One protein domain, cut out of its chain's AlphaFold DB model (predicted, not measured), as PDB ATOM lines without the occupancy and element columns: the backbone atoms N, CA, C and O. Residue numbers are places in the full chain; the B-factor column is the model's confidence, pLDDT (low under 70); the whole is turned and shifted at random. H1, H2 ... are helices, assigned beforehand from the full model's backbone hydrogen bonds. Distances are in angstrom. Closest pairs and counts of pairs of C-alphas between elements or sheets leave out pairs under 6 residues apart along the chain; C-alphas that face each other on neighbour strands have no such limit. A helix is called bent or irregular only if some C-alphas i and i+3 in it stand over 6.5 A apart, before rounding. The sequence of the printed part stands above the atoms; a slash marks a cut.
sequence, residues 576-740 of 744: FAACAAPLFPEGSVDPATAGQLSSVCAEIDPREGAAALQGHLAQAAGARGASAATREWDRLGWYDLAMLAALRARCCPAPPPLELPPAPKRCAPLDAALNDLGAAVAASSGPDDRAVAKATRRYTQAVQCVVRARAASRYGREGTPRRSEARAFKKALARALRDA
ATOM      1  N   PHE A 576      -5.023 -35.986  44.463       89.31
ATOM      2  CA  PHE A 576      -6.132 -36.869  44.107       89.31
ATOM      3  C   PHE A 576      -7.417 -36.461  44.841       89.31
ATOM      4  O   PHE A 576      -8.460 -36.313  44.203       89.31
ATOM      5  N   ALA A 577      -7.351 -36.227  46.158       88.31
ATOM      6  CA  ALA A 577      -8.501 -35.812  46.963       88.31
ATOM      7  C   ALA A 577      -9.140 -34.511  46.442       88.31
ATOM      8  O   ALA A 577     -10.363 -34.432  46.298       88.31
ATOM      9  N   ALA A 578      -8.315 -33.516  46.097       87.88
ATOM     10  CA  ALA A 578      -8.756 -32.239  45.541       87.88
ATOM     11  C   ALA A 578      -9.418 -32.393  44.158       87.88
ATOM     12  O   ALA A 578     -10.427 -31.743  43.885       87.88
ATOM     13  N   CYS A 579      -8.899 -33.275  43.298       89.69
ATOM     14  CA  CYS A 579      -9.519 -33.590  42.008       89.69
ATOM     15  C   CYS A 579     -10.822 -34.400  42.151       89.69
ATOM     16  O   CYS A 579     -11.772 -34.206  41.387       89.69
ATOM     17  N   ALA A 580     -10.879 -35.309  43.129       89.62
ATOM     18  CA  ALA A 580     -11.998 -36.221  43.330       89.62
ATOM     19  C   ALA A 580     -13.201 -35.567  44.029       89.62
ATOM     20  O   ALA A 580     -14.336 -35.945  43.739       89.62
ATOM     21  N   ALA A 581     -12.996 -34.584  44.914       87.69
ATOM     22  CA  ALA A 581     -14.074 -33.963  45.691       87.69
ATOM     23  C   ALA A 581     -15.266 -33.438  44.838       87.69
ATOM     24  O   ALA A 581     -16.404 -33.782  45.173       87.69
ATOM     25  N   PRO A 582     -15.064 -32.743  43.694       87.19
ATOM     26  CA  PRO A 582     -16.127 -32.380  42.741       87.19
ATOM     27  C   PRO A 582     -17.035 -33.518  42.236       87.19
ATOM     28  O   PRO A 582     -18.159 -33.276  41.783       87.19
ATOM     29  N   LEU A 583     -16.609 -34.784  42.292       86.38
ATOM     30  CA  LEU A 583     -17.466 -35.913  41.901       86.38
ATOM     31  C   LEU A 583     -18.558 -36.220  42.933       86.38
ATOM     32  O   LEU A 583     -19.530 -36.897  42.591       86.38
ATOM     33  N   PHE A 584     -18.489 -35.655  44.141       89.50
ATOM     34  CA  PHE A 584     -19.433 -35.886  45.238       89.50
ATOM     35  C   PHE A 584     -20.232 -34.619  45.598       89.50
ATOM     36  O   PHE A 584     -19.816 -33.509  45.276       89.50
ATOM     37  N   PRO A 585     -21.419 -34.735  46.226       90.06
ATOM     38  CA  PRO A 585     -22.106 -33.573  46.787       90.06
ATOM     39  C   PRO A 585     -21.247 -32.843  47.829       90.06
ATOM     40  O   PRO A 585     -20.554 -33.487  48.622       90.06
ATOM     41  N   GLU A 586     -21.353 -31.516  47.866       84.88
ATOM     42  CA  GLU A 586     -20.668 -30.655  48.838       84.88
ATOM     43  C   GLU A 586     -20.877 -31.137  50.284       84.88
ATOM     44  O   GLU A 586     -21.965 -31.587  50.658       84.88
ATOM     45  N   GLY A 587     -19.807 -31.097  51.085       81.56
ATOM     46  CA  GLY A 587     -19.815 -31.512  52.492       81.56
ATOM     47  C   GLY A 587     -20.148 -32.989  52.757       81.56
ATOM     48  O   GLY A 587     -20.356 -33.358  53.910       81.56
ATOM     49  N   SER A 588     -20.236 -33.844  51.728       86.50
ATOM     50  CA  SER A 588     -20.677 -35.243  51.883       86.50
ATOM     51  C   SER A 588     -19.571 -36.301  51.825       86.50
ATOM     52  O   SER A 588     -19.855 -37.479  52.060       86.50
ATOM     53  N   VAL A 589     -18.342 -35.864  51.543       85.75
ATOM     54  CA  VAL A 589     -17.075 -36.599  51.630       85.75
ATOM     55  C   VAL A 589     -16.035 -35.601  52.143       85.75
ATOM     56  O   VAL A 589     -15.989 -34.472  51.656       85.75
ATOM     57  N   ASP A 590     -15.241 -35.982  53.138       84.94
ATOM     58  CA  ASP A 590     -14.134 -35.174  53.655       84.94
ATOM     59  C   ASP A 590     -12.825 -35.425  52.867       84.94
ATOM     60  O   ASP A 590     -12.709 -36.447  52.184       84.94
ATOM     61  N   PRO A 591     -11.813 -34.537  52.961       81.25
ATOM     62  CA  PRO A 591     -10.564 -34.694  52.214       81.25
ATOM     63  C   PRO A 591      -9.771 -35.971  52.531       81.25
ATOM     64  O   PRO A 591      -9.132 -36.508  51.630       81.25
ATOM     65  N   ALA A 592      -9.822 -36.497  53.761       82.00
ATOM     66  CA  ALA A 592      -9.094 -37.717  54.116       82.00
ATOM     67  C   ALA A 592      -9.764 -38.958  53.504       82.00
ATOM     68  O   ALA A 592      -9.081 -39.798  52.914       82.00
ATOM     69  N   THR A 593     -11.099 -39.039  53.535       82.69
ATOM     70  CA  THR A 593     -11.855 -40.049  52.777       82.69
ATOM     71  C   THR A 593     -11.587 -39.927  51.275       82.69
ATOM     72  O   THR A 593     -11.337 -40.933  50.613       82.69
ATOM     73  N   ALA A 594     -11.601 -38.710  50.722       82.44
ATOM     74  CA  ALA A 594     -11.313 -38.488  49.306       82.44
ATOM     75  C   ALA A 594      -9.875 -38.899  48.923       82.44
ATOM     76  O   ALA A 594      -9.666 -39.393  47.818       82.44
ATOM     77  N   GLY A 595      -8.908 -38.781  49.840       82.62
ATOM     78  CA  GLY A 595      -7.540 -39.281  49.668       82.62
ATOM     79  C   GLY A 595      -7.441 -40.811  49.646       82.62
ATOM     80  O   GLY A 595      -6.754 -41.372  48.793       82.62
ATOM     81  N   GLN A 596      -8.186 -41.512  50.509       84.62
ATOM     82  CA  GLN A 596      -8.225 -42.989  50.533       84.62
ATOM     83  C   GLN A 596      -8.740 -43.596  49.215       84.62
ATOM     84  O   GLN A 596      -8.356 -44.708  48.840       84.62
ATOM     85  N   LEU A 597      -9.562 -42.846  48.474       86.69
ATOM     86  CA  LEU A 597     -10.039 -43.237  47.149       86.69
ATOM     87  C   LEU A 597      -8.938 -43.268  46.073       86.69
ATOM     88  O   LEU A 597      -9.180 -43.845  45.018       86.69
ATOM     89  N   SER A 598      -7.735 -42.730  46.313       88.06
ATOM     90  CA  SER A 598      -6.598 -42.807  45.367       88.06
ATOM     91  C   SER A 598      -6.210 -44.248  45.000       88.06
ATOM     92  O   SER A 598      -5.725 -44.512  43.899       88.06
ATOM     93  N   SER A 599      -6.525 -45.206  45.878       85.06
ATOM     94  CA  SER A 599      -6.435 -46.651  45.634       85.06
ATOM     95  C   SER A 599      -7.105 -47.108  44.326       85.06
ATOM     96  O   SER A 599      -6.599 -48.021  43.668       85.06
ATOM     97  N   VAL A 600      -8.174 -46.438  43.867       90.81
ATOM     98  CA  VAL A 600      -8.851 -46.784  42.602       90.81
ATOM     99  C   VAL A 600      -8.021 -46.495  41.350       90.81
ATOM    100  O   VAL A 600      -8.456 -46.857  40.258       90.81
ATOM    101  N   CYS A 601      -6.853 -45.858  41.466       91.25
ATOM    102  CA  CYS A 601      -5.945 -45.627  40.344       91.25
ATOM    103  C   CYS A 601      -5.174 -46.881  39.917       91.25
ATOM    104  O   CYS A 601      -4.928 -47.048  38.725       91.25
ATOM    105  N   ALA A 602      -4.816 -47.758  40.862       88.06
ATOM    106  CA  ALA A 602      -4.017 -48.961  40.600       88.06
ATOM    107  C   ALA A 602      -4.860 -50.196  40.228       88.06
ATOM    108  O   ALA A 602      -4.335 -51.158  39.675       88.06
ATOM    109  N   GLU A 603      -6.163 -50.164  40.518       92.69
ATOM    110  CA  GLU A 603      -7.134 -51.184  40.109       92.69
ATOM    111  C   GLU A 603      -7.163 -51.361  38.571       92.69
ATOM    112  O   GLU A 603      -6.794 -50.452  37.824       92.69
ATOM    113  N   ILE A 604      -7.649 -52.495  38.073       95.12
ATOM    114  CA  ILE A 604      -7.881 -52.748  36.641       95.12
ATOM    115  C   ILE A 604      -9.336 -53.172  36.383       95.12
ATOM    116  O   ILE A 604      -9.900 -52.812  35.348       95.12
ATOM    117  N   ASP A 605      -9.991 -53.849  37.330       94.25
ATOM    118  CA  ASP A 605     -11.393 -54.244  37.207       94.25
ATOM    119  C   ASP A 605     -12.333 -53.131  37.719       94.25
ATOM    120  O   ASP A 605     -12.380 -52.847  38.924       94.25
ATOM    121  N   PRO A 606     -13.159 -52.505  36.857       94.50
ATOM    122  CA  PRO A 606     -14.044 -51.438  37.294       94.50
ATOM    123  C   PRO A 606     -15.170 -51.918  38.220       94.50
ATOM    124  O   PRO A 606     -15.799 -51.088  38.874       94.50
ATOM    125  N   ARG A 607     -15.440 -53.230  38.305       94.88
ATOM    126  CA  ARG A 607     -16.397 -53.809  39.264       94.88
ATOM    127  C   ARG A 607     -15.853 -53.692  40.684       94.88
ATOM    128  O   ARG A 607     -16.577 -53.261  41.580       94.88
ATOM    129  N   GLU A 608     -14.580 -54.032  40.857       91.44
ATOM    130  CA  GLU A 608     -13.880 -53.993  42.139       91.44
ATOM    131  C   GLU A 608     -13.627 -52.545  42.567       91.44
ATOM    132  O   GLU A 608     -14.003 -52.162  43.674       91.44
ATOM    133  N   GLY A 609     -13.143 -51.691  41.659       91.06
ATOM    134  CA  GLY A 609     -12.927 -50.271  41.949       91.06
ATOM    135  C   GLY A 609     -14.212 -49.512  42.310       91.06
ATOM    136  O   GLY A 609     -14.203 -48.688  43.225       91.06
ATOM    137  N   ALA A 610     -15.342 -49.813  41.655       92.81
ATOM    138  CA  ALA A 610     -16.632 -49.213  42.005       92.81
ATOM    139  C   ALA A 610     -17.141 -49.691  43.378       92.81
ATOM    140  O   ALA A 610     -17.680 -48.886  44.142       92.81
ATOM    141  N   ALA A 611     -16.936 -50.971  43.713       89.00
ATOM    142  CA  ALA A 611     -17.300 -51.536  45.012       89.00
ATOM    143  C   ALA A 611     -16.406 -51.016  46.153       89.00
ATOM    144  O   ALA A 611     -16.916 -50.699  47.228       89.00
ATOM    145  N   ALA A 612     -15.097 -50.873  45.922       87.00
ATOM    146  CA  ALA A 612     -14.152 -50.284  46.870       87.00
ATOM    147  C   ALA A 612     -14.518 -48.825  47.173       87.00
ATOM    148  O   ALA A 612     -14.673 -48.452  48.336       87.00
ATOM    149  N   LEU A 613     -14.763 -48.023  46.132       90.38
ATOM    150  CA  LEU A 613     -15.196 -46.631  46.253       90.38
ATOM    151  C   LEU A 613     -16.510 -46.513  47.045       90.38
ATOM    152  O   LEU A 613     -16.582 -45.738  48.000       90.38
ATOM    153  N   GLN A 614     -17.527 -47.320  46.720       89.25
ATOM    154  CA  GLN A 614     -18.781 -47.359  47.484       89.25
ATOM    155  C   GLN A 614     -18.549 -47.784  48.949       89.25
ATOM    156  O   GLN A 614     -19.187 -47.240  49.852       89.25
ATOM    157  N   GLY A 615     -17.605 -48.699  49.196       87.62
ATOM    158  CA  GLY A 615     -17.174 -49.117  50.530       87.62
ATOM    159  C   GLY A 615     -16.589 -47.969  51.357       87.62
ATOM    160  O   GLY A 615     -17.065 -47.722  52.464       87.62
ATOM    161  N   HIS A 616     -15.631 -47.217  50.808       86.56
ATOM    162  CA  HIS A 616     -15.050 -46.043  51.471       86.56
ATOM    163  C   HIS A 616     -16.100 -44.952  51.741       86.56
ATOM    164  O   HIS A 616     -16.171 -44.424  52.852       86.56
ATOM    165  N   LEU A 617     -16.993 -44.667  50.783       87.50
ATOM    166  CA  LEU A 617     -18.107 -43.730  50.994       87.50
ATOM    167  C   LEU A 617     -19.052 -44.178  52.125       87.50
ATOM    168  O   LEU A 617     -19.582 -43.336  52.855       87.50
ATOM    169  N   ALA A 618     -19.279 -45.487  52.274       85.56
ATOM    170  CA  ALA A 618     -20.100 -46.050  53.346       85.56
ATOM    171  C   ALA A 618     -19.389 -46.025  54.711       85.56
ATOM    172  O   ALA A 618     -20.031 -45.732  55.721       85.56
ATOM    173  N   GLN A 619     -18.075 -46.270  54.748       81.25
ATOM    174  CA  GLN A 619     -17.250 -46.136  55.954       81.25
ATOM    175  C   GLN A 619     -17.254 -44.688  56.469       81.25
ATOM    176  O   GLN A 619     -17.543 -44.461  57.643       81.25
ATOM    177  N   ALA A 620     -17.041 -43.708  55.585       76.31
ATOM    178  CA  ALA A 620     -17.037 -42.282  55.919       76.31
ATOM    179  C   ALA A 620     -18.405 -41.739  56.374       76.31
ATOM    180  O   ALA A 620     -18.486 -40.844  57.215       76.31
ATOM    181  N   ALA A 621     -19.503 -42.306  55.862       79.50
ATOM    182  CA  ALA A 621     -20.850 -42.000  56.345       79.50
ATOM    183  C   ALA A 621     -21.068 -42.462  57.808       79.50
ATOM    184  O   ALA A 621     -21.799 -41.823  58.575       79.50
ATOM    185  N   GLY A 622     -20.392 -43.543  58.210       72.81
ATOM    186  CA  GLY A 622     -20.314 -44.026  59.586       72.81
ATOM    187  C   GLY A 622     -21.672 -44.326  60.230       72.81
ATOM    188  O   GLY A 622     -22.651 -44.695  59.581       72.81
ATOM    189  N   ALA A 623     -21.752 -44.138  61.550       62.56
ATOM    190  CA  ALA A 623     -22.964 -44.410  62.329       62.56
ATOM    191  C   ALA A 623     -24.147 -43.458  62.032       62.56
ATOM    192  O   ALA A 623     -25.249 -43.688  62.527       62.56
ATOM    193  N   ARG A 624     -23.953 -42.403  61.224       59.59
ATOM    194  CA  ARG A 624     -24.998 -41.420  60.872       59.59
ATOM    195  C   ARG A 624     -25.952 -41.917  59.774       59.59
ATOM    196  O   ARG A 624     -26.914 -41.226  59.444       59.59
ATOM    197  N   GLY A 625     -25.715 -43.112  59.228       60.97
ATOM    198  CA  GLY A 625     -26.440 -43.629  58.067       60.97
ATOM    199  C   GLY A 625     -25.963 -42.979  56.767       60.97
ATOM    200  O   GLY A 625     -24.998 -42.222  56.760       60.97
ATOM    201  N   ALA A 626     -26.623 -43.291  55.647       75.94
ATOM    202  CA  ALA A 626     -26.149 -42.897  54.320       75.94
ATOM    203  C   ALA A 626     -25.873 -41.381  54.196       75.94
ATOM    204  O   ALA A 626     -26.740 -40.542  54.462       75.94
ATOM    205  N   SER A 627     -24.670 -41.038  53.738       86.06
ATOM    206  CA  SER A 627     -24.268 -39.697  53.301       86.06
ATOM    207  C   SER A 627     -25.012 -39.259  52.026       86.06
ATOM    208  O   SER A 627     -25.745 -40.030  51.401       86.06
ATOM    209  N   ALA A 628     -24.842 -38.001  51.601       88.56
ATOM    210  CA  ALA A 628     -25.356 -37.584  50.292       88.56
ATOM    211  C   ALA A 628     -24.585 -38.249  49.133       88.56
ATOM    212  O   ALA A 628     -25.212 -38.597  48.137       88.56
ATOM    213  N   ALA A 629     -23.277 -38.496  49.290       88.75
ATOM    214  CA  ALA A 629     -22.461 -39.228  48.322       88.75
ATOM    215  C   ALA A 629     -22.932 -40.677  48.132       88.75
ATOM    216  O   ALA A 629     -23.245 -41.052  47.008       88.75
ATOM    217  N   THR A 630     -23.078 -41.464  49.209       89.50
ATOM    218  CA  THR A 630     -23.608 -42.846  49.116       89.50
ATOM    219  C   THR A 630     -24.991 -42.876  48.466       89.50
ATOM    220  O   THR A 630     -25.180 -43.584  47.484       89.50
ATOM    221  N   ARG A 631     -25.927 -42.010  48.888       90.94
ATOM    222  CA  ARG A 631     -27.254 -41.898  48.246       90.94
ATOM    223  C   ARG A 631     -27.223 -41.494  46.768       90.94
ATOM    224  O   ARG A 631     -28.203 -41.752  46.072       90.94
ATOM    225  N   GLU A 632     -26.186 -40.802  46.298       90.75
ATOM    226  CA  GLU A 632     -26.010 -40.465  44.880       90.75
ATOM    227  C   GLU A 632     -25.350 -41.626  44.117       90.75
ATOM    228  O   GLU A 632     -25.783 -41.934  43.008       90.75
ATOM    229  N   TRP A 633     -24.404 -42.336  44.742       91.25
ATOM    230  CA  TRP A 633     -23.707 -43.496  44.178       91.25
ATOM    231  C   TRP A 633     -24.608 -44.733  44.043       91.25
ATOM    232  O   TRP A 633     -24.680 -45.327  42.969       91.25
ATOM    233  N   ASP A 634     -25.407 -45.046  45.070       91.00
ATOM    234  CA  ASP A 634     -26.406 -46.131  45.072       91.00
ATOM    235  C   ASP A 634     -27.440 -45.986  43.934       91.00
ATOM    236  O   ASP A 634     -28.101 -46.948  43.538       91.00
ATOM    237  N   ARG A 635     -27.601 -44.770  43.391       93.69
ATOM    238  CA  ARG A 635     -28.512 -44.457  42.278       93.69
ATOM    239  C   ARG A 635     -27.872 -44.592  40.899       93.69
ATOM    240  O   ARG A 635     -28.595 -44.442  39.916       93.69
ATOM    241  N   LEU A 636     -26.566 -44.847  40.798       94.25
ATOM    242  CA  LEU A 636     -25.871 -44.987  39.514       94.25
ATOM    243  C   LEU A 636     -26.157 -46.335  38.835       94.25
ATOM    244  O   LEU A 636     -26.180 -46.385  37.608       94.25
ATOM    245  N   GLY A 637     -26.431 -47.405  39.591       94.50
ATOM    246  CA  GLY A 637     -26.899 -48.700  39.071       94.50
ATOM    247  C   GLY A 637     -25.891 -49.407  38.158       94.50
ATOM    248  O   GLY A 637     -25.067 -50.182  38.631       94.50
ATOM    249  N   TRP A 638     -25.974 -49.168  36.848       95.88
ATOM    250  CA  TRP A 638     -24.948 -49.575  35.875       95.88
ATOM    251  C   TRP A 638     -23.814 -48.547  35.710       95.88
ATOM    252  O   TRP A 638     -22.702 -48.903  35.340       95.88
ATOM    253  N   TYR A 639     -24.092 -47.265  35.949       97.38
ATOM    254  CA  TYR A 639     -23.211 -46.143  35.612       97.38
ATOM    255  C   TYR A 639     -22.168 -45.804  36.692       97.38
ATOM    256  O   TYR A 639     -21.457 -44.812  36.556       97.38
ATOM    257  N   ASP A 640     -22.036 -46.600  37.750       95.94
ATOM    258  CA  ASP A 640     -20.930 -46.481  38.711       95.94
ATOM    259  C   ASP A 640     -19.606 -46.953  38.094       95.94
ATOM    260  O   ASP A 640     -18.592 -46.285  38.267       95.94
ATOM    261  N   LEU A 641     -19.635 -48.003  37.263       97.19
ATOM    262  CA  LEU A 641     -18.513 -48.406  36.402       97.19
ATOM    263  C   LEU A 641     -18.062 -47.237  35.505       97.19
ATOM    264  O   LEU A 641     -16.873 -46.954  35.366       97.19
ATOM    265  N   ALA A 642     -19.034 -46.524  34.923       97.38
ATOM    266  CA  ALA A 642     -18.800 -45.350  34.085       97.38
ATOM    267  C   ALA A 642     -18.280 -44.144  34.887       97.38
ATOM    268  O   ALA A 642     -17.452 -43.386  34.386       97.38
ATOM    269  N   MET A 643     -18.731 -43.974  36.134       95.94
ATOM    270  CA  MET A 643     -18.247 -42.915  37.022       95.94
ATOM    271  C   MET A 643     -16.829 -43.195  37.529       95.94
ATOM    272  O   MET A 643     -16.031 -42.270  37.627       95.94
ATOM    273  N   LEU A 644     -16.481 -44.460  37.779       96.00
ATOM    274  CA  LEU A 644     -15.117 -44.870  38.106       96.00
ATOM    275  C   LEU A 644     -14.154 -44.584  36.943       96.00
ATOM    276  O   LEU A 644     -13.079 -44.032  37.161       96.00
ATOM    277  N   ALA A 645     -14.550 -44.907  35.707       96.94
ATOM    278  CA  ALA A 645     -13.765 -44.583  34.514       96.94
ATOM    279  C   ALA A 645     -13.541 -43.065  34.371       96.94
ATOM    280  O   ALA A 645     -12.424 -42.627  34.098       96.94
ATOM    281  N   ALA A 646     -14.581 -42.263  34.623       94.88
ATOM    282  CA  ALA A 646     -14.507 -40.801  34.624       94.88
ATOM    283  C   ALA A 646     -13.625 -40.229  35.754       94.88
ATOM    284  O   ALA A 646     -12.860 -39.300  35.510       94.88
ATOM    285  N   LEU A 647     -13.702 -40.786  36.969       94.12
ATOM    286  CA  LEU A 647     -12.839 -40.427  38.103       94.12
ATOM    287  C   LEU A 647     -11.368 -40.703  37.776       94.12
ATOM    288  O   LEU A 647     -10.535 -39.801  37.852       94.12
ATOM    289  N   ARG A 648     -11.059 -41.940  37.366       94.75
ATOM    290  CA  ARG A 648      -9.689 -42.377  37.071       94.75
ATOM    291  C   ARG A 648      -9.043 -41.522  35.993       94.75
ATOM    292  O   ARG A 648      -7.948 -41.015  36.193       94.75
ATOM    293  N   ALA A 649      -9.736 -41.330  34.873       93.00
ATOM    294  CA  ALA A 649      -9.184 -40.627  33.722       93.00
ATOM    295  C   ALA A 649      -8.943 -39.121  33.959       93.00
ATOM    296  O   ALA A 649      -8.235 -38.501  33.172       93.00
ATOM    297  N   ARG A 650      -9.500 -38.533  35.030       90.69
ATOM    298  CA  ARG A 650      -9.246 -37.134  35.420       90.69
ATOM    299  C   ARG A 650      -8.260 -36.980  36.573       90.69
ATOM    300  O   ARG A 650      -7.521 -36.005  36.580       90.69
ATOM    301  N   CYS A 651      -8.285 -37.891  37.545       92.38
ATOM    302  CA  CYS A 651      -7.591 -37.705  38.823       92.38
ATOM    303  C   CYS A 651      -6.402 -38.644  39.049       92.38
ATOM    304  O   CYS A 651      -5.610 -38.394  39.951       92.38
ATOM    305  N   CYS A 652      -6.247 -39.703  38.251       91.81
ATOM    306  CA  CYS A 652      -5.099 -40.599  38.350       91.81
ATOM    307  C   CYS A 652      -3.992 -40.202  37.360       91.81
ATOM    308  O   CYS A 652      -4.292 -39.952  36.189       91.81
ATOM    309  N   PRO A 653      -2.708 -40.226  37.763       86.88
ATOM    310  CA  PRO A 653      -1.600 -40.113  36.824       86.88
ATOM    311  C   PRO A 653      -1.492 -41.405  35.999       86.88
ATOM    312  O   PRO A 653      -1.182 -42.462  36.540       86.88
ATOM    313  N   ALA A 654      -1.769 -41.315  34.693       85.69
ATOM    314  CA  ALA A 654      -1.630 -42.401  33.710       85.69
ATOM    315  C   ALA A 654      -2.144 -43.791  34.182       85.69
ATOM    316  O   ALA A 654      -1.382 -44.761  34.170       85.69
ATOM    317  N   PRO A 655      -3.422 -43.918  34.603       90.19
ATOM    318  CA  PRO A 655      -3.960 -45.180  35.103       90.19
ATOM    319  C   PRO A 655      -3.946 -46.266  34.013       90.19
ATOM    320  O   PRO A 655      -4.156 -45.950  32.837       90.19
ATOM    321  N   PRO A 656      -3.780 -47.552  34.380       90.50
ATOM    322  CA  PRO A 656      -3.932 -48.649  33.432       90.50
ATOM    323  C   PRO A 656      -5.354 -48.666  32.837       90.50
ATOM    324  O   PRO A 656      -6.309 -48.210  33.489       90.50
ATOM    325  N   PRO A 657      -5.522 -49.187  31.605       95.00
ATOM    326  CA  PRO A 657      -6.840 -49.356  31.006       95.00
ATOM    327  C   PRO A 657      -7.704 -50.275  31.877       95.00
ATOM    328  O   PRO A 657      -7.205 -51.195  32.519       95.00
ATOM    329  N   LEU A 658      -9.010 -50.020  31.896       96.62
ATOM    330  CA  LEU A 658      -9.970 -50.883  32.575       96.62
ATOM    331  C   LEU A 658     -10.212 -52.150  31.753       96.62
ATOM    332  O   LEU A 658     -10.473 -52.053  30.552       96.62
ATOM    333  N   GLU A 659     -10.211 -53.308  32.407       96.62
ATOM    334  CA  GLU A 659     -10.505 -54.603  31.787       96.62
ATOM    335  C   GLU A 659     -11.774 -55.226  32.384       96.62
ATOM    336  O   GLU A 659     -12.122 -55.011  33.544       96.62
ATOM    337  N   LEU A 660     -12.505 -56.001  31.578       93.25
ATOM    338  CA  LEU A 660     -13.728 -56.691  31.989       93.25
ATOM    339  C   LEU A 660     -13.850 -58.054  31.291       93.25
ATOM    340  O   LEU A 660     -13.314 -58.237  30.198       93.25
ATOM    341  N   PRO A 661     -14.627 -59.002  31.855       90.62
ATOM    342  CA  PRO A 661     -14.908 -60.271  31.194       90.62
ATOM    343  C   PRO A 661     -15.500 -60.079  29.784       90.62
ATOM    344  O   PRO A 661     -16.398 -59.242  29.601       90.62
ATOM    345  N   PRO A 662     -15.066 -60.876  28.789       89.94
ATOM    346  CA  PRO A 662     -15.364 -60.623  27.385       89.94
ATOM    347  C   PRO A 662     -16.866 -60.626  27.086       89.94
ATOM    348  O   PRO A 662     -17.625 -61.520  27.493       89.94
ATOM    349  N   ALA A 663     -17.285 -59.610  26.330       91.62
ATOM    350  CA  ALA A 663     -18.665 -59.429  25.906       91.62
ATOM    351  C   ALA A 663     -19.162 -60.611  25.043       91.62
ATOM    352  O   ALA A 663     -18.384 -61.238  24.317       91.62
ATOM    353  N   PRO A 664     -20.470 -60.934  25.069       93.38
ATOM    354  CA  PRO A 664     -21.053 -61.879  24.118       93.38
ATOM    355  C   PRO A 664     -20.754 -61.449  22.674       93.38
ATOM    356  O   PRO A 664     -20.896 -60.271  22.366       93.38
ATOM    357  N   LYS A 665     -20.425 -62.391  21.772       83.50
ATOM    358  CA  LYS A 665     -19.908 -62.160  20.393       83.50
ATOM    359  C   LYS A 665     -20.694 -61.186  19.479       83.50
ATOM    360  O   LYS A 665     -20.250 -60.917  18.370       83.50
ATOM    361  N   ARG A 666     -21.873 -60.705  19.886       90.56
ATOM    362  CA  ARG A 666     -22.726 -59.743  19.156       90.56
ATOM    363  C   ARG A 666     -22.816 -58.364  19.835       90.56
ATOM    364  O   ARG A 666     -23.590 -57.524  19.389       90.56
ATOM    365  N   CYS A 667     -22.071 -58.147  20.916       96.06
ATOM    366  CA  CYS A 667     -22.049 -56.919  21.704       96.06
ATOM    367  C   CYS A 667     -20.661 -56.277  21.664       96.06
ATOM    368  O   CYS A 667     -19.656 -56.979  21.588       96.06
ATOM    369  N   ALA A 668     -20.613 -54.947  21.739       95.25
ATOM    370  CA  ALA A 668     -19.351 -54.228  21.868       95.25
ATOM    371  C   ALA A 668     -18.668 -54.553  23.218       95.25
ATOM    372  O   ALA A 668     -19.386 -54.711  24.214       95.25
ATOM    373  N   PRO A 669     -17.324 -54.635  23.267       96.62
ATOM    374  CA  PRO A 669     -16.573 -54.734  24.519       96.62
ATOM    375  C   PRO A 669     -16.918 -53.573  25.464       96.62
ATOM    376  O   PRO A 669     -17.012 -52.415  25.048       96.62
ATOM    377  N   LEU A 670     -17.180 -53.901  26.731       96.31
ATOM    378  CA  LEU A 670     -17.705 -52.960  27.727       96.31
ATOM    379  C   LEU A 670     -16.571 -52.199  28.427       96.31
ATOM    380  O   LEU A 670     -16.698 -51.008  28.682       96.31
ATOM    381  N   ASP A 671     -15.459 -52.893  28.646       96.00
ATOM    382  CA  ASP A 671     -14.104 -52.404  28.902       96.00
ATOM    383  C   ASP A 671     -13.697 -51.309  27.906       96.00
ATOM    384  O   ASP A 671     -13.520 -50.155  28.293       96.00
ATOM    385  N   ALA A 672     -13.663 -51.615  26.604       97.06
ATOM    386  CA  ALA A 672     -13.369 -50.627  25.570       97.06
ATOM    387  C   ALA A 672     -14.324 -49.422  25.620       97.06
ATOM    388  O   ALA A 672     -13.871 -48.290  25.495       97.06
ATOM    389  N   ALA A 673     -15.625 -49.637  25.859       98.00
ATOM    390  CA  ALA A 673     -16.606 -48.554  25.979       98.00
ATOM    391  C   ALA A 673     -16.447 -47.698  27.258       98.00
ATOM    392  O   ALA A 673     -16.868 -46.540  27.264       98.00
ATOM    393  N   LEU A 674     -15.852 -48.243  28.325       98.19
ATOM    394  CA  LEU A 674     -15.464 -47.505  29.532       98.19
ATOM    395  C   LEU A 674     -14.169 -46.715  29.313       98.19
ATOM    396  O   LEU A 674     -14.099 -45.555  29.713       98.19
ATOM    397  N   ASN A 675     -13.181 -47.294  28.629       97.62
ATOM    398  CA  ASN A 675     -11.929 -46.616  28.286       97.62
ATOM    399  C   ASN A 675     -12.160 -45.466  27.281       97.62
ATOM    400  O   ASN A 675     -11.656 -44.365  27.493       97.62
ATOM    401  N   ASP A 676     -13.018 -45.669  26.270       97.62
ATOM    402  CA  ASP A 676     -13.554 -44.625  25.371       97.62
ATOM    403  C   ASP A 676     -14.142 -43.437  26.158       97.62
ATOM    404  O   ASP A 676     -13.956 -42.273  25.800       97.62
ATOM    405  N   LEU A 677     -14.897 -43.740  27.222       97.81
ATOM    406  CA  LEU A 677     -15.570 -42.748  28.057       97.81
ATOM    407  C   LEU A 677     -14.590 -42.022  28.978       97.81
ATOM    408  O   LEU A 677     -14.671 -40.800  29.073       97.81
ATOM    409  N   GLY A 678     -13.651 -42.738  29.597       96.38
ATOM    410  CA  GLY A 678     -12.565 -42.145  30.373       96.38
ATOM    411  C   GLY A 678     -11.747 -41.169  29.525       96.38
ATOM    412  O   GLY A 678     -11.623 -40.003  29.890       96.38
ATOM    413  N   ALA A 679     -11.287 -41.596  28.346       95.00
ATOM    414  CA  ALA A 679     -10.534 -40.748  27.422       95.00
ATOM    415  C   ALA A 679     -11.332 -39.510  26.964       95.00
ATOM    416  O   ALA A 679     -10.804 -38.398  26.969       95.00
ATOM    417  N   ALA A 680     -12.618 -39.674  26.628       96.19
ATOM    418  CA  ALA A 680     -13.480 -38.550  26.261       96.19
ATOM    419  C   ALA A 680     -13.707 -37.564  27.423       96.19
ATOM    420  O   ALA A 680     -13.845 -36.370  27.180       96.19
ATOM    421  N   VAL A 681     -13.749 -38.049  28.668       94.88
ATOM    422  CA  VAL A 681     -13.899 -37.230  29.881       94.88
ATOM    423  C   VAL A 681     -12.590 -36.531  30.273       94.88
ATOM    424  O   VAL A 681     -12.638 -35.384  30.710       94.88
ATOM    425  N   ALA A 682     -11.434 -37.171  30.077       91.56
ATOM    426  CA  ALA A 682     -10.115 -36.573  30.296       91.56
ATOM    427  C   ALA A 682      -9.824 -35.427  29.312       91.56
ATOM    428  O   ALA A 682      -9.293 -34.392  29.700       91.56
ATOM    429  N   ALA A 683     -10.219 -35.595  28.047       91.25
ATOM    430  CA  ALA A 683     -10.072 -34.581  27.002       91.25
ATOM    431  C   ALA A 683     -11.168 -33.493  27.020       91.25
ATOM    432  O   ALA A 683     -11.202 -32.648  26.124       91.25
ATOM    433  N   SER A 684     -12.094 -33.523  27.984       91.38
ATOM    434  CA  SER A 684     -13.286 -32.675  27.956       91.38
ATOM    435  C   SER A 684     -13.050 -31.272  28.508       91.38
ATOM    436  O   SER A 684     -12.538 -31.101  29.612       91.38
ATOM    437  N   SER A 685     -13.532 -30.262  27.780       83.19
ATOM    438  CA  SER A 685     -13.516 -28.860  28.224       83.19
ATOM    439  C   SER A 685     -14.773 -28.425  28.998       83.19
ATOM    440  O   SER A 685     -14.902 -27.241  29.301       83.19
ATOM    441  N   GLY A 686     -15.729 -29.321  29.293       86.88
ATOM    442  CA  GLY A 686     -16.924 -28.946  30.059       86.88
ATOM    443  C   GLY A 686     -18.079 -29.962  30.074       86.88
ATOM    444  O   GLY A 686     -18.040 -30.990  29.400       86.88
ATOM    445  N   PRO A 687     -19.158 -29.683  30.831       86.50
ATOM    446  CA  PRO A 687     -20.215 -30.654  31.151       86.50
ATOM    447  C   PRO A 687     -21.126 -31.081  29.983       86.50
ATOM    448  O   PRO A 687     -21.813 -32.099  30.094       86.50
ATOM    449  N   ASP A 688     -21.150 -30.326  28.880       88.88
ATOM    450  CA  ASP A 688     -21.997 -30.577  27.701       88.88
ATOM    451  C   ASP A 688     -21.189 -30.954  26.443       88.88
ATOM    452  O   ASP A 688     -21.639 -30.813  25.304       88.88
ATOM    453  N   ASP A 689     -19.987 -31.489  26.655       92.81
ATOM    454  CA  ASP A 689     -19.097 -31.966  25.604       92.81
ATOM    455  C   ASP A 689     -19.721 -33.088  24.746       92.81
ATOM    456  O   ASP A 689     -20.227 -34.113  25.224       92.81
ATOM    457  N   ARG A 690     -19.658 -32.902  23.421       93.75
ATOM    458  CA  ARG A 690     -20.239 -33.821  22.433       93.75
ATOM    459  C   ARG A 690     -19.507 -35.165  22.356       93.75
ATOM    460  O   ARG A 690     -20.155 -36.162  22.029       93.75
ATOM    461  N   ALA A 691     -18.210 -35.224  22.663       94.81
ATOM    462  CA  ALA A 691     -17.437 -36.461  22.751       94.81
ATOM    463  C   ALA A 691     -17.827 -37.265  24.001       94.81
ATOM    464  O   ALA A 691     -18.181 -38.439  23.867       94.81
ATOM    465  N   VAL A 692     -17.901 -36.627  25.175       95.56
ATOM    466  CA  VAL A 692     -18.390 -37.257  26.422       95.56
ATOM    467  C   VAL A 692     -19.804 -37.809  26.235       95.56
ATOM    468  O   VAL A 692     -20.084 -38.971  26.549       95.56
ATOM    469  N   ALA A 693     -20.700 -37.021  25.635       93.69
ATOM    470  CA  ALA A 693     -22.062 -37.456  25.339       93.69
ATOM    471  C   ALA A 693     -22.110 -38.625  24.328       93.69
ATOM    472  O   ALA A 693     -22.962 -39.510  24.442       93.69
ATOM    473  N   LYS A 694     -21.196 -38.666  23.346       96.81
ATOM    474  CA  LYS A 694     -21.067 -39.759  22.362       96.81
ATOM    475  C   LYS A 694     -20.545 -41.047  23.006       96.81
ATOM    476  O   LYS A 694     -21.131 -42.102  22.768       96.81
ATOM    477  N   ALA A 695     -19.516 -40.968  23.849       97.69
ATOM    478  CA  ALA A 695     -18.978 -42.117  24.576       97.69
ATOM    479  C   ALA A 695     -19.995 -42.674  25.591       97.69
ATOM    480  O   ALA A 695     -20.252 -43.875  25.614       97.69
ATOM    481  N   THR A 696     -20.705 -41.803  26.319       96.69
ATOM    482  CA  THR A 696     -21.796 -42.208  27.231       96.69
ATOM    483  C   THR A 696     -22.898 -42.989  26.496       96.69
ATOM    484  O   THR A 696     -23.426 -43.979  27.014       96.69
ATOM    485  N   ARG A 697     -23.236 -42.590  25.256       96.56
ATOM    486  CA  ARG A 697     -24.179 -43.336  24.402       96.56
ATOM    487  C   ARG A 697     -23.624 -44.696  23.964       96.56
ATOM    488  O   ARG A 697     -24.366 -45.672  24.059       96.56
ATOM    489  N   ARG A 698     -22.346 -44.790  23.561       97.75
ATOM    490  CA  ARG A 698     -21.676 -46.074  23.243       97.75
ATOM    491  C   ARG A 698     -21.723 -47.038  24.430       97.75
ATOM    492  O   ARG A 698     -22.189 -48.165  24.279       97.75
ATOM    493  N   TYR A 699     -21.334 -46.568  25.615       97.88
ATOM    494  CA  TYR A 699     -21.398 -47.334  26.861       97.88
ATOM    495  C   TYR A 699     -22.821 -47.845  27.148       97.88
ATOM    496  O   TYR A 699     -23.039 -49.044  27.329       97.88
ATOM    497  N   THR A 700     -23.822 -46.959  27.080       97.12
ATOM    498  CA  THR A 700     -25.234 -47.325  27.288       97.12
ATOM    499  C   THR A 700     -25.710 -48.396  26.293       97.12
ATOM    500  O   THR A 700     -26.421 -49.325  26.676       97.12
ATOM    501  N   GLN A 701     -25.299 -48.311  25.022       97.19
ATOM    502  CA  GLN A 701     -25.629 -49.299  23.987       97.19
ATOM    503  C   GLN A 701     -24.951 -50.659  24.231       97.19
ATOM    504  O   GLN A 701     -25.593 -51.698  24.044       97.19
ATOM    505  N   ALA A 702     -23.696 -50.671  24.696       97.31
ATOM    506  CA  ALA A 702     -22.981 -51.890  25.077       97.31
ATOM    507  C   ALA A 702     -23.687 -52.606  26.244       97.31
ATOM    508  O   ALA A 702     -24.035 -53.784  26.118       97.31
ATOM    509  N   VAL A 703     -24.030 -51.876  27.315       97.38
ATOM    510  CA  VAL A 703     -24.836 -52.393  28.438       97.38
ATOM    511  C   VAL A 703     -26.180 -52.948  27.954       97.38
ATOM    512  O   VAL A 703     -26.541 -54.083  28.263       97.38
ATOM    513  N   GLN A 704     -26.925 -52.195  27.138       96.62
ATOM    514  CA  GLN A 704     -28.211 -52.651  26.594       96.62
ATOM    515  C   GLN A 704     -28.083 -53.891  25.696       96.62
ATOM    516  O   GLN A 704     -29.049 -54.643  25.551       96.62
ATOM    517  N   CYS A 705     -26.927 -54.136  25.077       97.06
ATOM    518  CA  CYS A 705     -26.653 -55.393  24.385       97.06
ATOM    519  C   CYS A 705     -26.392 -56.538  25.375       97.06
ATOM    520  O   CYS A 705     -27.063 -57.566  25.299       97.06
ATOM    521  N   VAL A 706     -25.497 -56.335  26.347       96.50
ATOM    522  CA  VAL A 706     -25.162 -57.299  27.412       96.50
ATOM    523  C   VAL A 706     -26.407 -57.783  28.166       96.50
ATOM    524  O   VAL A 706     -26.572 -58.986  28.378       96.50
ATOM    525  N   VAL A 707     -27.321 -56.873  28.519       95.75
ATOM    526  CA  VAL A 707     -28.570 -57.214  29.219       95.75
ATOM    527  C   VAL A 707     -29.515 -58.027  28.329       95.75
ATOM    528  O   VAL A 707     -30.029 -59.055  28.769       95.75
ATOM    529  N   ARG A 708     -29.704 -57.640  27.056       95.56
ATOM    530  CA  ARG A 708     -30.510 -58.424  26.093       95.56
ATOM    531  C   ARG A 708     -29.923 -59.815  25.843       95.56
ATOM    532  O   ARG A 708     -30.673 -60.775  25.706       95.56
ATOM    533  N   ALA A 709     -28.597 -59.939  25.857       95.00
ATOM    534  CA  ALA A 709     -27.873 -61.204  25.773       95.00
ATOM    535  C   ALA A 709     -27.878 -62.022  27.087       95.00
ATOM    536  O   ALA A 709     -27.192 -63.039  27.165       95.00
ATOM    537  N   ARG A 710     -28.625 -61.588  28.119       94.50
ATOM    538  CA  ARG A 710     -28.704 -62.202  29.462       94.50
ATOM    539  C   ARG A 710     -27.339 -62.387  30.148       94.50
ATOM    540  O   ARG A 710     -27.179 -63.250  31.001       94.50
ATOM    541  N   ALA A 711     -26.360 -61.552  29.799       92.44
ATOM    542  CA  ALA A 711     -24.985 -61.631  30.294       92.44
ATOM    543  C   ALA A 711     -24.689 -60.662  31.458       92.44
ATOM    544  O   ALA A 711     -23.541 -60.556  31.879       92.44
ATOM    545  N   ALA A 712     -25.706 -59.963  31.976       91.56
ATOM    546  CA  ALA A 712     -25.574 -58.915  32.994       91.56
ATOM    547  C   ALA A 712     -24.802 -59.353  34.254       91.56
ATOM    548  O   ALA A 712     -23.892 -58.651  34.698       91.56
ATOM    549  N   SER A 713     -25.086 -60.556  34.762       89.75
ATOM    550  CA  SER A 713     -24.460 -61.105  35.971       89.75
ATOM    551  C   SER A 713     -22.943 -61.296  35.856       89.75
ATOM    552  O   SER A 713     -22.251 -61.219  36.866       89.75
ATOM    553  N   ARG A 714     -22.389 -61.443  34.638       90.75
ATOM    554  CA  ARG A 714     -20.927 -61.480  34.410       90.75
ATOM    555  C   ARG A 714     -20.231 -60.193  34.864       90.75
ATOM    556  O   ARG A 714     -19.057 -60.217  35.222       90.75
ATOM    557  N   TYR A 715     -20.961 -59.081  34.864       91.19
ATOM    558  CA  TYR A 715     -20.468 -57.754  35.226       91.19
ATOM    559  C   TYR A 715     -20.842 -57.355  36.664       91.19
ATOM    560  O   TYR A 715     -20.620 -56.212  37.053       91.19
ATOM    561  N   GLY A 716     -21.416 -58.277  37.449       87.38
ATOM    562  CA  GLY A 716     -21.921 -57.992  38.796       87.38
ATOM    563  C   GLY A 716     -23.177 -57.114  38.805       87.38
ATOM    564  O   GLY A 716     -23.400 -56.384  39.765       87.38
ATOM    565  N   ARG A 717     -23.973 -57.127  37.724       90.56
ATOM    566  CA  ARG A 717     -25.140 -56.246  37.540       90.56
ATOM    567  C   ARG A 717     -26.399 -57.024  37.179       90.56
ATOM    568  O   ARG A 717     -26.341 -58.106  36.597       90.56
ATOM    569  N   GLU A 718     -27.546 -56.416  37.462       85.19
ATOM    570  CA  GLU A 718     -28.871 -56.958  37.163       85.19
ATOM    571  C   GLU A 718     -29.759 -55.927  36.452       85.19
ATOM    572  O   GLU A 718     -29.518 -54.720  36.500       85.19
ATOM    573  N   GLY A 719     -30.813 -56.414  35.791       88.44
ATOM    574  CA  GLY A 719     -31.809 -55.575  35.121       88.44
ATOM    575  C   GLY A 719     -31.278 -54.745  33.944       88.44
ATOM    576  O   GLY A 719     -30.142 -54.888  33.494       88.44
ATOM    577  N   THR A 720     -32.142 -53.880  33.411       90.00
ATOM    578  CA  THR A 720     -31.813 -52.901  32.365       90.00
ATOM    579  C   THR A 720     -31.361 -51.566  32.970       90.00
ATOM    580  O   THR A 720     -31.905 -51.164  34.000       90.00
ATOM    581  N   PRO A 721     -30.426 -50.838  32.324       92.75
ATOM    582  CA  PRO A 721     -29.995 -49.518  32.784       92.75
ATOM    583  C   PRO A 721     -31.162 -48.524  32.740       92.75
ATOM    584  O   PRO A 721     -31.835 -48.374  31.713       92.75
ATOM    585  N   ARG A 722     -31.427 -47.847  33.860       93.06
ATOM    586  CA  ARG A 722     -32.624 -47.007  34.035       93.06
ATOM    587  C   ARG A 722     -32.381 -45.563  33.601       93.06
ATOM    588  O   ARG A 722     -31.299 -45.002  33.759       93.06
ATOM    589  N   ARG A 723     -33.447 -44.880  33.163       91.00
ATOM    590  CA  ARG A 723     -33.411 -43.427  32.875       91.00
ATOM    591  C   ARG A 723     -33.052 -42.577  34.108       91.00
ATOM    592  O   ARG A 723     -32.543 -41.474  33.943       91.00
ATOM    593  N   SER A 724     -33.313 -43.069  35.321       92.44
ATOM    594  CA  SER A 724     -32.906 -42.436  36.584       92.44
ATOM    595  C   SER A 724     -31.397 -42.526  36.824       92.44
ATOM    596  O   SER A 724     -30.786 -41.537  37.217       92.44
ATOM    597  N   GLU A 725     -30.803 -43.680  36.527       94.69
ATOM    598  CA  GLU A 725     -29.371 -43.958  36.687       94.69
ATOM    599  C   GLU A 725     -28.535 -43.079  35.752       94.69
ATOM    600  O   GLU A 725     -27.650 -42.352  36.198       94.69
ATOM    601  N   ALA A 726     -28.914 -43.020  34.471       92.75
ATOM    602  CA  ALA A 726     -28.277 -42.141  33.488       92.75
ATOM    603  C   ALA A 726     -28.376 -40.642  33.858       92.75
ATOM    604  O   ALA A 726     -27.477 -39.858  33.545       92.75
ATOM    605  N   ARG A 727     -29.455 -40.226  34.545       93.81
ATOM    606  CA  ARG A 727     -29.621 -38.849  35.053       93.81
ATOM    607  C   ARG A 727     -28.750 -38.575  36.282       93.81
ATOM    608  O   ARG A 727     -28.166 -37.497  36.352       93.81
ATOM    609  N   ALA A 728     -28.629 -39.529  37.208       93.69
ATOM    610  CA  ALA A 728     -27.702 -39.434  38.339       93.69
ATOM    611  C   ALA A 728     -26.246 -39.339  37.847       93.69
ATOM    612  O   ALA A 728     -25.515 -38.438  38.259       93.69
ATOM    613  N   PHE A 729     -25.879 -40.177  36.870       95.62
ATOM    614  CA  PHE A 729     -24.585 -40.133  36.193       95.62
ATOM    615  C   PHE A 729     -24.310 -38.767  35.547       95.62
ATOM    616  O   PHE A 729     -23.314 -38.137  35.903       95.62
ATOM    617  N   LYS A 730     -25.200 -38.245  34.676       93.75
ATOM    618  CA  LYS A 730     -24.970 -36.913  34.074       93.75
ATOM    619  C   LYS A 730     -24.855 -35.826  35.149       93.75
ATOM    620  O   LYS A 730     -23.989 -34.970  35.025       93.75
ATOM    621  N   LYS A 731     -25.675 -35.848  36.209       92.88
ATOM    622  CA  LYS A 731     -25.623 -34.839  37.285       92.88
ATOM    623  C   LYS A 731     -24.256 -34.790  37.975       92.88
ATOM    624  O   LYS A 731     -23.706 -33.702  38.125       92.88
ATOM    625  N   ALA A 732     -23.734 -35.938  38.402       91.69
ATOM    626  CA  ALA A 732     -22.467 -36.007  39.127       91.69
ATOM    627  C   ALA A 732     -21.256 -35.759  38.207       91.69
ATOM    628  O   ALA A 732     -20.371 -34.988  38.573       91.69
ATOM    629  N   LEU A 733     -21.264 -36.283  36.974       92.44
ATOM    630  CA  LEU A 733     -20.220 -35.990  35.984       92.44
ATOM    631  C   LEU A 733     -20.201 -34.503  35.587       92.44
ATOM    632  O   LEU A 733     -19.137 -33.904  35.478       92.44
ATOM    633  N   ALA A 734     -21.370 -33.872  35.431       91.88
ATOM    634  CA  ALA A 734     -21.463 -32.449  35.108       91.88
ATOM    635  C   ALA A 734     -21.031 -31.527  36.260       91.88
ATOM    636  O   ALA A 734     -20.711 -30.372  36.003       91.88
ATOM    637  N   ARG A 735     -21.024 -31.999  37.516       89.69
ATOM    638  CA  ARG A 735     -20.403 -31.282  38.643       89.69
ATOM    639  C   ARG A 735     -18.883 -31.330  38.501       89.69
ATOM    640  O   ARG A 735     -18.263 -30.290  38.331       89.69
ATOM    641  N   ALA A 736     -18.327 -32.534  38.375       85.25
ATOM    642  CA  ALA A 736     -16.896 -32.747  38.178       85.25
ATOM    643  C   ALA A 736     -16.301 -31.970  36.984       85.25
ATOM    644  O   ALA A 736     -15.193 -31.443  37.083       85.25
ATOM    645  N   LEU A 737     -17.035 -31.885  35.869       87.81
ATOM    646  CA  LEU A 737     -16.632 -31.163  34.655       87.81
ATOM    647  C   LEU A 737     -16.884 -29.642  34.692       87.81
ATOM    648  O   LEU A 737     -16.446 -28.962  33.770       87.81
ATOM    649  N   ARG A 738     -17.571 -29.091  35.706       84.00
ATOM    650  CA  ARG A 738     -17.687 -27.627  35.891       84.00
ATOM    651  C   ARG A 738     -16.495 -27.044  36.632       84.00
ATOM    652  O   ARG A 738     -15.996 -26.002  36.228       84.00
ATOM    653  N   ASP A 739     -15.988 -27.756  37.631       66.19
ATOM    654  CA  ASP A 739     -14.864 -27.299  38.463       66.19
ATOM    655  C   ASP A 739     -13.501 -27.473  37.748       66.19
ATOM    656  O   ASP A 739     -12.429 -27.399  38.344       66.19
ATOM    657  N   ALA A 740     -13.543 -27.702  36.429       53.94
ATOM    658  CA  ALA A 740     -12.415 -27.844  35.524       53.94
ATOM    659  C   ALA A 740     -11.812 -26.480  35.137       53.94
ATOM    660  O   ALA A 740     -11.739 -26.126  33.959       53.94
TER     661      ALA A 740
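AT A GLANCE: This is residues 576 to 740 of the 744 residues of the protein "Protein kinase domain-containing protein" of Sorangium cellulosum (UniProt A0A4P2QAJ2). The long helix H7 folds back along H6 as a hairpin, which packs through H6 on one side of the core helix H5; H1, H2 and residues 606 to 610 of H3 lie on H5's other side, H9 runs alongside H5, and the far end of H3 reaches away from the core. The printed part has 165 residues with nine named helices, H1 to H9 in chain order, and no named strand: all helix. It is compact, with a radius of gyration of the C-alphas of 14.9 A and spans of 43 by 35 by 29 A.

HOW THE PARTS SIT: H7, residues 690 to 708, and H6, residues 670 to 682, touch as a helical hairpin at a shallow tilt of 16 degrees; their closest C-alphas, Leu 677 and Ala 695, are 4.9 A apart. H6 touches the hub H5, residues 640 to 651, at a steep tilt of 40 degrees, the same way; the closest C-alphas, Ala 646 and Gly 678, are 4.9 A apart. H9, residues 723 to 736, touches H5 with residues 729 to 733 alone, at a shallow tilt of 11 degrees; the closest C-alphas, Met 643 and Phe 729, are 7.0 A apart. H3, residues 606 to 624, is about perpendicular to H5 at 89 degrees; the closest C-alphas, Pro 606 and Leu 641, are 5.5 A apart. H3 forms helical hairpins with H2, residues 591 to 601, where the closest C-alphas, Val 600 and Gly 609, are 5.4 A apart, and with H4, residues 628 to 633, where those of Leu 617 and Thr 630 are 5.9 A apart. H1, residues 576 to 583, touches H2, H5 and H9, for instance H9 by its closest C-alphas, Pro 582 and Ala 736, 4.6 A apart. H8, residues 712 to 715, touches no helix. Every O i to N i+4 pair is within hydrogen-bond range in H4, H5, H6, H7 and H9, against 2 of 4 in H1, 13 of 15 in H3 and 3 of 7 in H2, which has 6 of 8 O i to N i+3 pairs within range; H8 is too short for an i+4 pair.

IN THESE COORDINATES: H3 spans 27.9 A, H7 26.9 A and H9 20.4 A from first to last C-alpha. H1 begins at C-alpha 576 (-6.132, -36.869, 44.107), and H9 ends at C-alpha 736 (-16.896, -32.747, 38.178). H3 is irregular, with C-alphas 620 and 623 9.0 A apart, and H1 only just so, with C-alphas 579 and 582 6.8 A apart.

THE WHOLE: The C-alphas farthest apart, of Ala 623 and Arg 666, are 45.8 A apart. The printed part has no cut; the link from H5 to H6, residues 652 to 669, is long. The mean pLDDT of the printed part is 90.3, and residues 623 to 625 and 739 to 740 are under 70.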